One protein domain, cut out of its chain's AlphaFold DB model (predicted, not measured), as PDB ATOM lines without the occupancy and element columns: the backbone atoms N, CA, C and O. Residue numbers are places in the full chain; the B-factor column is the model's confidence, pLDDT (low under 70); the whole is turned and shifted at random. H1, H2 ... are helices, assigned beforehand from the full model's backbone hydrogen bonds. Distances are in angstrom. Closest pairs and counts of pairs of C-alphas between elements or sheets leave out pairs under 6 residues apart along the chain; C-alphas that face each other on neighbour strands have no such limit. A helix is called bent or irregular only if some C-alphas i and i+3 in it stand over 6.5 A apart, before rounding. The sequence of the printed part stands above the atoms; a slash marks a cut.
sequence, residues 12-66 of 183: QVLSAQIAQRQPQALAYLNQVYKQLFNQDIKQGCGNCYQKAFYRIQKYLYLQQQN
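AT A GLANCE: This is residues 12 to 66 of the 183 residues of an uncharacterized protein of Mucilaginibacter gracilis (UniProt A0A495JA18). Three helices pack into a small cluster, their centres making a triangle: the long H3 has H1 beside its first part, running back the opposite way, while H2 crosses H3 at a steep tilt and meets the end of H1 at a corner, with residues 25 to 26. Residues 60 to 66, of which 60 to 65 belong to H3, stick out of the cluster as a free end, and the link of residues 38 to 45 folds back from the end of H2 to the beginning of H3. The printed part has 55 residues with three named helices, in the order H1, H2, H3 along the chain, and no named strand; the class is all helix. The whole is compact, with a radius of gyration of the C-alphas of 10.9 A, and the C-alphas span 34 by 24 by 17 A along their three main axes.

HOW THE PARTS SIT: Begin at the first printed residue and take H1, residues 12 to 19, together with H2, residues 23 to 37. They touch, and H2 does so with residues 25 to 26 alone; look at the closest C-alphas of the two, those of Ile 18 and Ala 25, 5.9 A apart. Their lines stand at 72 degrees, about perpendicular, but only just. A tight link of 3 residues joins these two helices. Go on through the short link of 8 residues after H2 and you reach H3, residues 46 to 65. H3 touches H2 with residues 49 to 56 alone, and the closest C-alphas are those of Tyr 33 and Ala 52, 6.8 A apart. H2 and H3 run the same way at a steep tilt of 52 degrees. H3 touches H1 with residues 46 to 53 alone; the closest C-alphas there are those of Ile 18 and Tyr 49, 7.1 A apart. H1 and H3 run opposite ways at a shallow tilt of 20 degrees. The packing of the three helices is mostly crossed, though only just: of the 3 pairs that touch, 1 is at a shallow tilt. In the backbones of H1, H2 and H3, every pair of O of residue i and N of residue i+4 is within hydrogen-bond range.

IN THESE COORDINATES: Find C-alpha 12, of Gln 12, at (9.107, 10.355, -9.987), where H1 begins. From there its 8 residues run toward smaller x, to Ala 19. After residues 20 to 22, find C-alpha 23, of Pro 23, at (-5.282, 18.502, -11.113). Here H2 begins, and over 15 residues its z falls to that of C-alpha 37, of Phe 37, at (0.944, 11.249, -29.399), which is 20.6 A from C-alpha 23. Residues 38 to 45 then lead to Gly 46, the first residue of H3. Follow x upward from there through 20 residues to C-alpha 65, of Gln 65, at (18.959, 4.781, -25.074). H3 is the longest helix and measures 29.0 A from first to last C-alpha. None of the three helices is bent.

THE WHOLE: The two C-alphas farthest apart are those of Gly 44 and Asn 66, at 34.3 A, while the first and last printed C-alphas, of Gln 12 and Asn 66, are 21.7 A apart. Look at residues 60 to 66, of which 60 to 65 belong to H3, for the stretch that stands free. The printed part runs from residue 12 to residue 66 with no cut, and neither of its two links is long. The B-factor column holds the model's pLDDT, with a mean of 82.1 for the printed part; it is under 70 in residues 62 to 66.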
ATOM      1  N   GLN A  12       9.544  11.080 -11.185       79.50
ATOM      2  CA  GLN A  12       9.107  10.355  -9.987       79.50
ATOM      3  C   GLN A  12       8.086  11.171  -9.185       79.50
ATOM      4  O   GLN A  12       7.031  10.647  -8.824       79.50
ATOM      5  N   VAL A  13       8.340  12.468  -8.994       82.31
ATOM      6  CA  VAL A  13       7.404  13.381  -8.325       82.31
ATOM      7  C   VAL A  13       6.104  13.495  -9.120       82.31
ATOM      8  O   VAL A  13       5.022  13.408  -8.538       82.31
ATOM      9  N   LEU A  14       6.188  13.571 -10.452       80.56
ATOM     10  CA  LEU A  14       5.000  13.577 -11.305       80.56
ATOM     11  C   LEU A  14       4.160  12.301 -11.137       80.56
ATOM     12  O   LEU A  14       2.938  12.385 -11.032       80.56
ATOM     13  N   SER A  15       4.792  11.124 -11.058       80.25
ATOM     14  CA  SER A  15       4.071   9.857 -10.863       80.25
ATOM     15  C   SER A  15       3.284   9.821  -9.547       80.25
ATOM     16  O   SER A  15       2.119   9.415  -9.532       80.25
ATOM     17  N   ALA A  16       3.876  10.328  -8.459       83.00
ATOM     18  CA  ALA A  16       3.220  10.428  -7.161       83.00
ATOM     19  C   ALA A  16       2.035  11.406  -7.208       83.00
ATOM     20  O   ALA A  16       0.955  11.098  -6.703       83.00
ATOM     21  N   GLN A  17       2.195  12.548  -7.878       84.00
ATOM     22  CA  GLN A  17       1.121  13.531  -8.042       84.00
ATOM     23  C   GLN A  17      -0.028  13.011  -8.925       84.00
ATOM     24  O   GLN A  17      -1.194  13.290  -8.640       84.00
ATOM     25  N   ILE A  18       0.268  12.206  -9.954       84.00
ATOM     26  CA  ILE A  18      -0.746  11.525 -10.779       84.00
ATOM     27  C   ILE A  18      -1.514  10.494  -9.944       84.00
ATOM     28  O   ILE A  18      -2.742  10.434 -10.030       84.00
ATOM     29  N   ALA A  19      -0.823   9.714  -9.104       82.88
ATOM     30  CA  ALA A  19      -1.461   8.754  -8.202       82.88
ATOM     31  C   ALA A  19      -2.389   9.449  -7.190       82.88
ATOM     32  O   ALA A  19      -3.493   8.973  -6.931       82.88
ATOM     33  N   GLN A  20      -1.983  10.623  -6.697       85.56
ATOM     34  CA  GLN A  20      -2.791  11.495  -5.839       85.56
ATOM     35  C   GLN A  20      -3.864  12.299  -6.600       85.56
ATOM     36  O   GLN A  20      -4.575  13.095  -5.993       85.56
ATOM     37  N   ARG A  21      -3.999  12.104  -7.922       82.38
ATOM     38  CA  ARG A  21      -4.948  12.807  -8.805       82.38
ATOM     39  C   ARG A  21      -4.884  14.332  -8.686       82.38
ATOM     40  O   ARG A  21      -5.909  15.007  -8.788       82.38
ATOM     41  N   GLN A  22      -3.688  14.884  -8.502       85.31
ATOM     42  CA  GLN A  22      -3.533  16.330  -8.439       85.31
ATOM     43  C   GLN A  22      -3.877  16.961  -9.800       85.31
ATOM     44  O   GLN A  22      -3.316  16.555 -10.823       85.31
ATOM     45  N   PRO A  23      -4.769  17.966  -9.852       82.75
ATOM     46  CA  PRO A  23      -5.282  18.502 -11.113       82.75
ATOM     47  C   PRO A  23      -4.186  19.138 -11.977       82.75
ATOM     48  O   PRO A  23      -4.207  18.990 -13.197       82.75
ATOM     49  N   GLN A  24      -3.188  19.774 -11.355       85.19
ATOM     50  CA  GLN A  24      -2.038  20.355 -12.057       85.19
ATOM     51  C   GLN A  24      -1.197  19.280 -12.766       85.19
ATOM     52  O   GLN A  24      -0.859  19.434 -13.940       85.19
ATOM     53  N   ALA A  25      -0.933  18.155 -12.097       85.12
ATOM     54  CA  ALA A  25      -0.187  17.039 -12.672       85.12
ATOM     55  C   ALA A  25      -0.952  16.346 -13.809       85.12
ATOM     56  O   ALA A  25      -0.358  15.978 -14.822       85.12
ATOM     57  N   LEU A  26      -2.277  16.203 -13.682       86.69
ATOM     58  CA  LEU A  26      -3.123  15.618 -14.729       86.69
ATOM     59  C   LEU A  26      -3.235  16.520 -15.966       86.69
ATOM     60  O   LEU A  26      -3.248  16.016 -17.091       86.69
ATOM     61  N   ALA A  27      -3.308  17.840 -15.777       87.06
ATOM     62  CA  ALA A  27      -3.307  18.803 -16.877       87.06
ATOM     63  C   ALA A  27      -1.975  18.766 -17.639       87.06
ATOM     64  O   ALA A  27      -1.968  18.643 -18.864       87.06
ATOM     65  N   TYR A  28      -0.858  18.771 -16.909       87.06
ATOM     66  CA  TYR A  28       0.473  18.652 -17.496       87.06
ATOM     67  C   TYR A  28       0.653  17.325 -18.247       87.06
ATOM     68  O   TYR A  28       1.111  17.312 -19.389       87.06
ATOM     69  N   LEU A  29       0.221  16.204 -17.660       87.56
ATOM     70  CA  LEU A  29       0.287  14.899 -18.313       87.56
ATOM     71  C   LEU A  29      -0.518  14.870 -19.618       87.56
ATOM     72  O   LEU A  29      -0.021  14.361 -20.616       87.56
ATOM     73  N   ASN A  30      -1.733  15.427 -19.629       88.12
ATOM     74  CA  ASN A  30      -2.536  15.545 -20.848       88.12
ATOM     75  C   ASN A  30      -1.836  16.384 -21.917       88.12
ATOM     76  O   ASN A  30      -1.810  15.982 -23.075       88.12
ATOM     77  N   GLN A  31      -1.248  17.518 -21.535       87.81
ATOM     78  CA  GLN A  31      -0.520  18.381 -22.462       87.81
ATOM     79  C   GLN A  31       0.660  17.642 -23.099       87.81
ATOM     80  O   GLN A  31       0.774  17.611 -24.323       87.81
ATOM     81  N   VAL A  32       1.505  17.003 -22.287       85.38
ATOM     82  CA  VAL A  32       2.664  16.244 -22.777       85.38
ATOM     83  C   VAL A  32       2.221  15.058 -23.633       85.38
ATOM     84  O   VAL A  32       2.775  14.816 -24.702       85.38
ATOM     85  N   TYR A  33       1.192  14.328 -23.201       86.88
ATOM     86  CA  TYR A  33       0.663  13.190 -23.948       86.88
ATOM     87  C   TYR A  33       0.097  13.617 -25.308       86.88
ATOM     88  O   TYR A  33       0.348  12.960 -26.319       86.88
ATOM     89  N   LYS A  34      -0.594  14.759 -25.353       85.69
ATOM     90  CA  LYS A  34      -1.108  15.355 -26.586       85.69
ATOM     91  C   LYS A  34       0.016  15.806 -27.511       85.69
ATOM     92  O   LYS A  34      -0.051  15.527 -28.699       85.69
ATOM     93  N   GLN A  35       1.065  16.430 -26.978       81.50
ATOM     94  CA  GLN A  35       2.231  16.838 -27.769       81.50
ATOM     95  C   GLN A  35       2.980  15.646 -28.377       81.50
ATOM     96  O   GLN A  35       3.428  15.724 -29.516       81.50
ATOM     97  N   LEU A  36       3.109  14.542 -27.636       82.06
ATOM     98  CA  LEU A  36       3.865  13.370 -28.086       82.06
ATOM     99  C   LEU A  36       3.063  12.432 -28.994       82.06
ATOM    100  O   LEU A  36       3.632  11.828 -29.899       82.06
ATOM    101  N   PHE A  37       1.761  12.278 -28.747       83.88
ATOM    102  CA  PHE A  37       0.944  11.249 -29.399       83.88
ATOM    103  C   PHE A  37      -0.282  11.792 -30.142       83.88
ATOM    104  O   PHE A  37      -1.014  10.991 -30.719       83.88
ATOM    105  N   ASN A  38      -0.533  13.110 -30.133       82.00
ATOM    106  CA  ASN A  38      -1.735  13.746 -30.698       82.00
ATOM    107  C   ASN A  38      -3.052  13.105 -30.212       82.00
ATOM    108  O   ASN A  38      -4.027  13.000 -30.952       82.00
ATOM    109  N   GLN A  39      -3.071  12.650 -28.957       84.00
ATOM    110  CA  GLN A  39      -4.214  11.993 -28.323       84.00
ATOM    111  C   GLN A  39      -4.541  12.671 -26.991       84.00
ATOM    112  O   GLN A  39      -3.640  13.115 -26.284       84.00
ATOM    113  N   ASP A  40      -5.823  12.703 -26.629       85.06
ATOM    114  CA  ASP A  40      -6.293  13.189 -25.329       85.06
ATOM    115  C   ASP A  40      -6.562  12.008 -24.376       85.06
ATOM    116  O   ASP A  40      -7.065  10.954 -24.782       85.06
ATOM    117  N   ILE A  41      -6.231  12.161 -23.087       87.44
ATOM    118  CA  ILE A  41      -6.496  11.134 -22.072       87.44
ATOM    119  C   ILE A  41      -7.932  11.311 -21.571       87.44
ATOM    120  O   ILE A  41      -8.352  12.409 -21.208       87.44
ATOM    121  N   LYS A  42      -8.700  10.217 -21.508       84.81
ATOM    122  CA  LYS A  42     -10.073  10.247 -20.982       84.81
ATOM    123  C   LYS A  42     -10.093  10.755 -19.536       84.81
ATOM    124  O   LYS A  42      -9.500  10.138 -18.646       84.81
ATOM    125  N   GLN A  43     -10.823  11.845 -19.301       78.81
ATOM    126  CA  GLN A  43     -11.001  12.418 -17.968       78.81
ATOM    127  C   GLN A  43     -11.727  11.438 -17.030       78.81
ATOM    128  O   GLN A  43     -12.546  10.631 -17.463       78.81
ATOM    129  N   GLY A  44     -11.391  11.464 -15.737       78.06
ATOM    130  CA  GLY A  44     -11.980  10.581 -14.718       78.06
ATOM    131  C   GLY A  44     -11.453   9.135 -14.693       78.06
ATOM    132  O   GLY A  44     -11.715   8.408 -13.736       78.06
ATOM    133  N   CYS A  45     -10.655   8.713 -15.678       82.06
ATOM    134  CA  CYS A  45     -10.102   7.360 -15.739       82.06
ATOM    135  C   CYS A  45      -8.710   7.283 -15.086       82.06
ATOM    136  O   CYS A  45      -7.694   7.566 -15.720       82.06
ATOM    137  N   GLY A  46      -8.639   6.839 -13.824       79.88
ATOM    138  CA  GLY A  46      -7.366   6.702 -13.093       79.88
ATOM    139  C   GLY A  46      -6.338   5.804 -13.798       79.88
ATOM    140  O   GLY A  46      -5.172   6.167 -13.924       79.88
ATOM    141  N   ASN A  47      -6.792   4.671 -14.341       86.12
ATOM    142  CA  ASN A  47      -5.933   3.729 -15.064       86.12
ATOM    143  C   ASN A  47      -5.426   4.320 -16.401       86.12
ATOM    144  O   ASN A  47      -4.310   4.048 -16.833       86.12
ATOM    145  N   CYS A  48      -6.205   5.198 -17.041       88.19
ATOM    146  CA  CYS A  48      -5.806   5.853 -18.287       88.19
ATOM    147  C   CYS A  48      -4.626   6.809 -18.070       88.19
ATOM    148  O   CYS A  48      -3.711   6.835 -18.887       88.19
ATOM    149  N   TYR A  49      -4.605   7.535 -16.949       87.00
ATOM    150  CA  TYR A  49      -3.488   8.415 -16.601       87.00
ATOM    151  C   TYR A  49      -2.204   7.641 -16.301       87.00
ATOM    152  O   TYR A  49      -1.137   8.023 -16.771       87.00
ATOM    153  N   GLN A  50      -2.295   6.513 -15.593       84.69
ATOM    154  CA  GLN A  50      -1.134   5.647 -15.374       84.69
ATOM    155  C   GLN A  50      -0.601   5.082 -16.693       84.69
ATOM    156  O   GLN A  50       0.591   5.192 -16.969       84.69
ATOM    157  N   LYS A  51      -1.477   4.548 -17.555       86.94
ATOM    158  CA  LYS A  51      -1.082   4.057 -18.886       86.94
ATOM    159  C   LYS A  51      -0.420   5.145 -19.730       86.94
ATOM    160  O   LYS A  51       0.598   4.883 -20.365       86.94
ATOM    161  N   ALA A  52      -0.968   6.359 -19.718       87.56
ATOM    162  CA  ALA A  52      -0.396   7.495 -20.429       87.56
ATOM    163  C   ALA A  52       0.999   7.858 -19.900       87.56
ATOM    164  O   ALA A  52       1.930   8.025 -20.687       87.56
ATOM    165  N   PHE A  53       1.165   7.899 -18.576       87.69
ATOM    166  CA  PHE A  53       2.451   8.150 -17.931       87.69
ATOM    167  C   PHE A  53       3.506   7.100 -18.304       87.69
ATOM    168  O   PHE A  53       4.593   7.463 -18.750       87.69
ATOM    169  N   TYR A  54       3.174   5.807 -18.217       87.12
ATOM    170  CA  TYR A  54       4.089   4.733 -18.619       87.12
ATOM    171  C   TYR A  54       4.463   4.809 -20.100       87.12
ATOM    172  O   TYR A  54       5.614   4.568 -20.460       87.12
ATOM    173  N   ARG A  55       3.517   5.184 -20.968       85.50
ATOM    174  CA  ARG A  55       3.785   5.358 -22.401       85.50
ATOM    175  C   ARG A  55       4.777   6.493 -22.661       85.50
ATOM    176  O   ARG A  55       5.692   6.316 -23.462       85.50
ATOM    177  N   ILE A  56       4.634   7.621 -21.962       85.50
ATOM    178  CA  ILE A  56       5.573   8.752 -22.040       85.50
ATOM    179  C   ILE A  56       6.948   8.343 -21.509       85.50
ATOM    180  O   ILE A  56       7.949   8.563 -22.185       85.50
ATOM    181  N   GLN A  57       7.016   7.701 -20.339       83.19
ATOM    182  CA  GLN A  57       8.288   7.227 -19.787       83.19
ATOM    183  C   GLN A  57       9.000   6.260 -20.731       83.19
ATOM    184  O   GLN A  57      10.197   6.410 -20.954       83.19
ATOM    185  N   LYS A  58       8.272   5.308 -21.326       81.00
ATOM    186  CA  LYS A  58       8.834   4.382 -22.314       81.00
ATOM    187  C   LYS A  58       9.376   5.134 -23.528       81.00
ATOM    188  O   LYS A  58      10.475   4.833 -23.975       81.00
ATOM    189  N   TYR A  59       8.643   6.127 -24.035       81.19
ATOM    190  CA  TYR A  59       9.099   6.969 -25.143       81.19
ATOM    191  C   TYR A  59      10.403   7.710 -24.806       81.19
ATOM    192  O   TYR A  59      11.344   7.680 -25.594       81.19
ATOM    193  N   LEU A  60      10.491   8.318 -23.621       81.06
ATOM    194  CA  LEU A  60      11.677   9.061 -23.181       81.06
ATOM    195  C   LEU A  60      12.876   8.154 -22.898       81.06
ATOM    196  O   LEU A  60      14.001   8.492 -23.257       81.06
ATOM    197  N   TYR A  61      12.639   6.991 -22.290       76.19
ATOM    198  CA  TYR A  61      13.666   5.980 -22.057       76.19
ATOM    199  C   TYR A  61      14.248   5.471 -23.377       76.19
ATOM    200  O   TYR A  61      15.465   5.435 -23.544       76.19
ATOM    201  N   LEU A  62      13.385   5.168 -24.351       69.31
ATOM    202  CA  LEU A  62      13.819   4.808 -25.696       69.31
ATOM    203  C   LEU A  62      14.536   5.972 -26.386       69.31
ATOM    204  O   LEU A  62      15.483   5.726 -27.115       69.31
ATOM    205  N   GLN A  63      14.153   7.230 -26.158       68.88
ATOM    206  CA  GLN A  63      14.913   8.368 -26.684       68.88
ATOM    207  C   GLN A  63      16.318   8.481 -26.072       68.88
ATOM    208  O   GLN A  63      17.259   8.786 -26.793       68.88
ATOM    209  N   GLN A  64      16.477   8.228 -24.769       65.69
ATOM    210  CA  GLN A  64      17.781   8.301 -24.097       65.69
ATOM    211  C   GLN A  64      18.711   7.143 -24.460       65.69
ATOM    212  O   GLN A  64      19.922   7.335 -24.532       65.69
ATOM    213  N   GLN A  65      18.163   5.948 -24.682       58.75
ATOM    214  CA  GLN A  65      18.959   4.781 -25.074       58.75
ATOM    215  C   GLN A  65      19.330   4.770 -26.555       58.75
ATOM    216  O   GLN A  65      20.239   4.045 -26.956       58.75
ATOM    217  N   ASN A  66      18.664   5.594 -27.363       47.22
ATOM    218  CA  ASN A  66      18.869   5.626 -28.794       47.22
ATOM    219  C   ASN A  66      19.683   6.843 -29.220       47.22
ATOM    220  O   ASN A  66      19.179   7.957 -29.320       47.22
TER     221      ASN A  66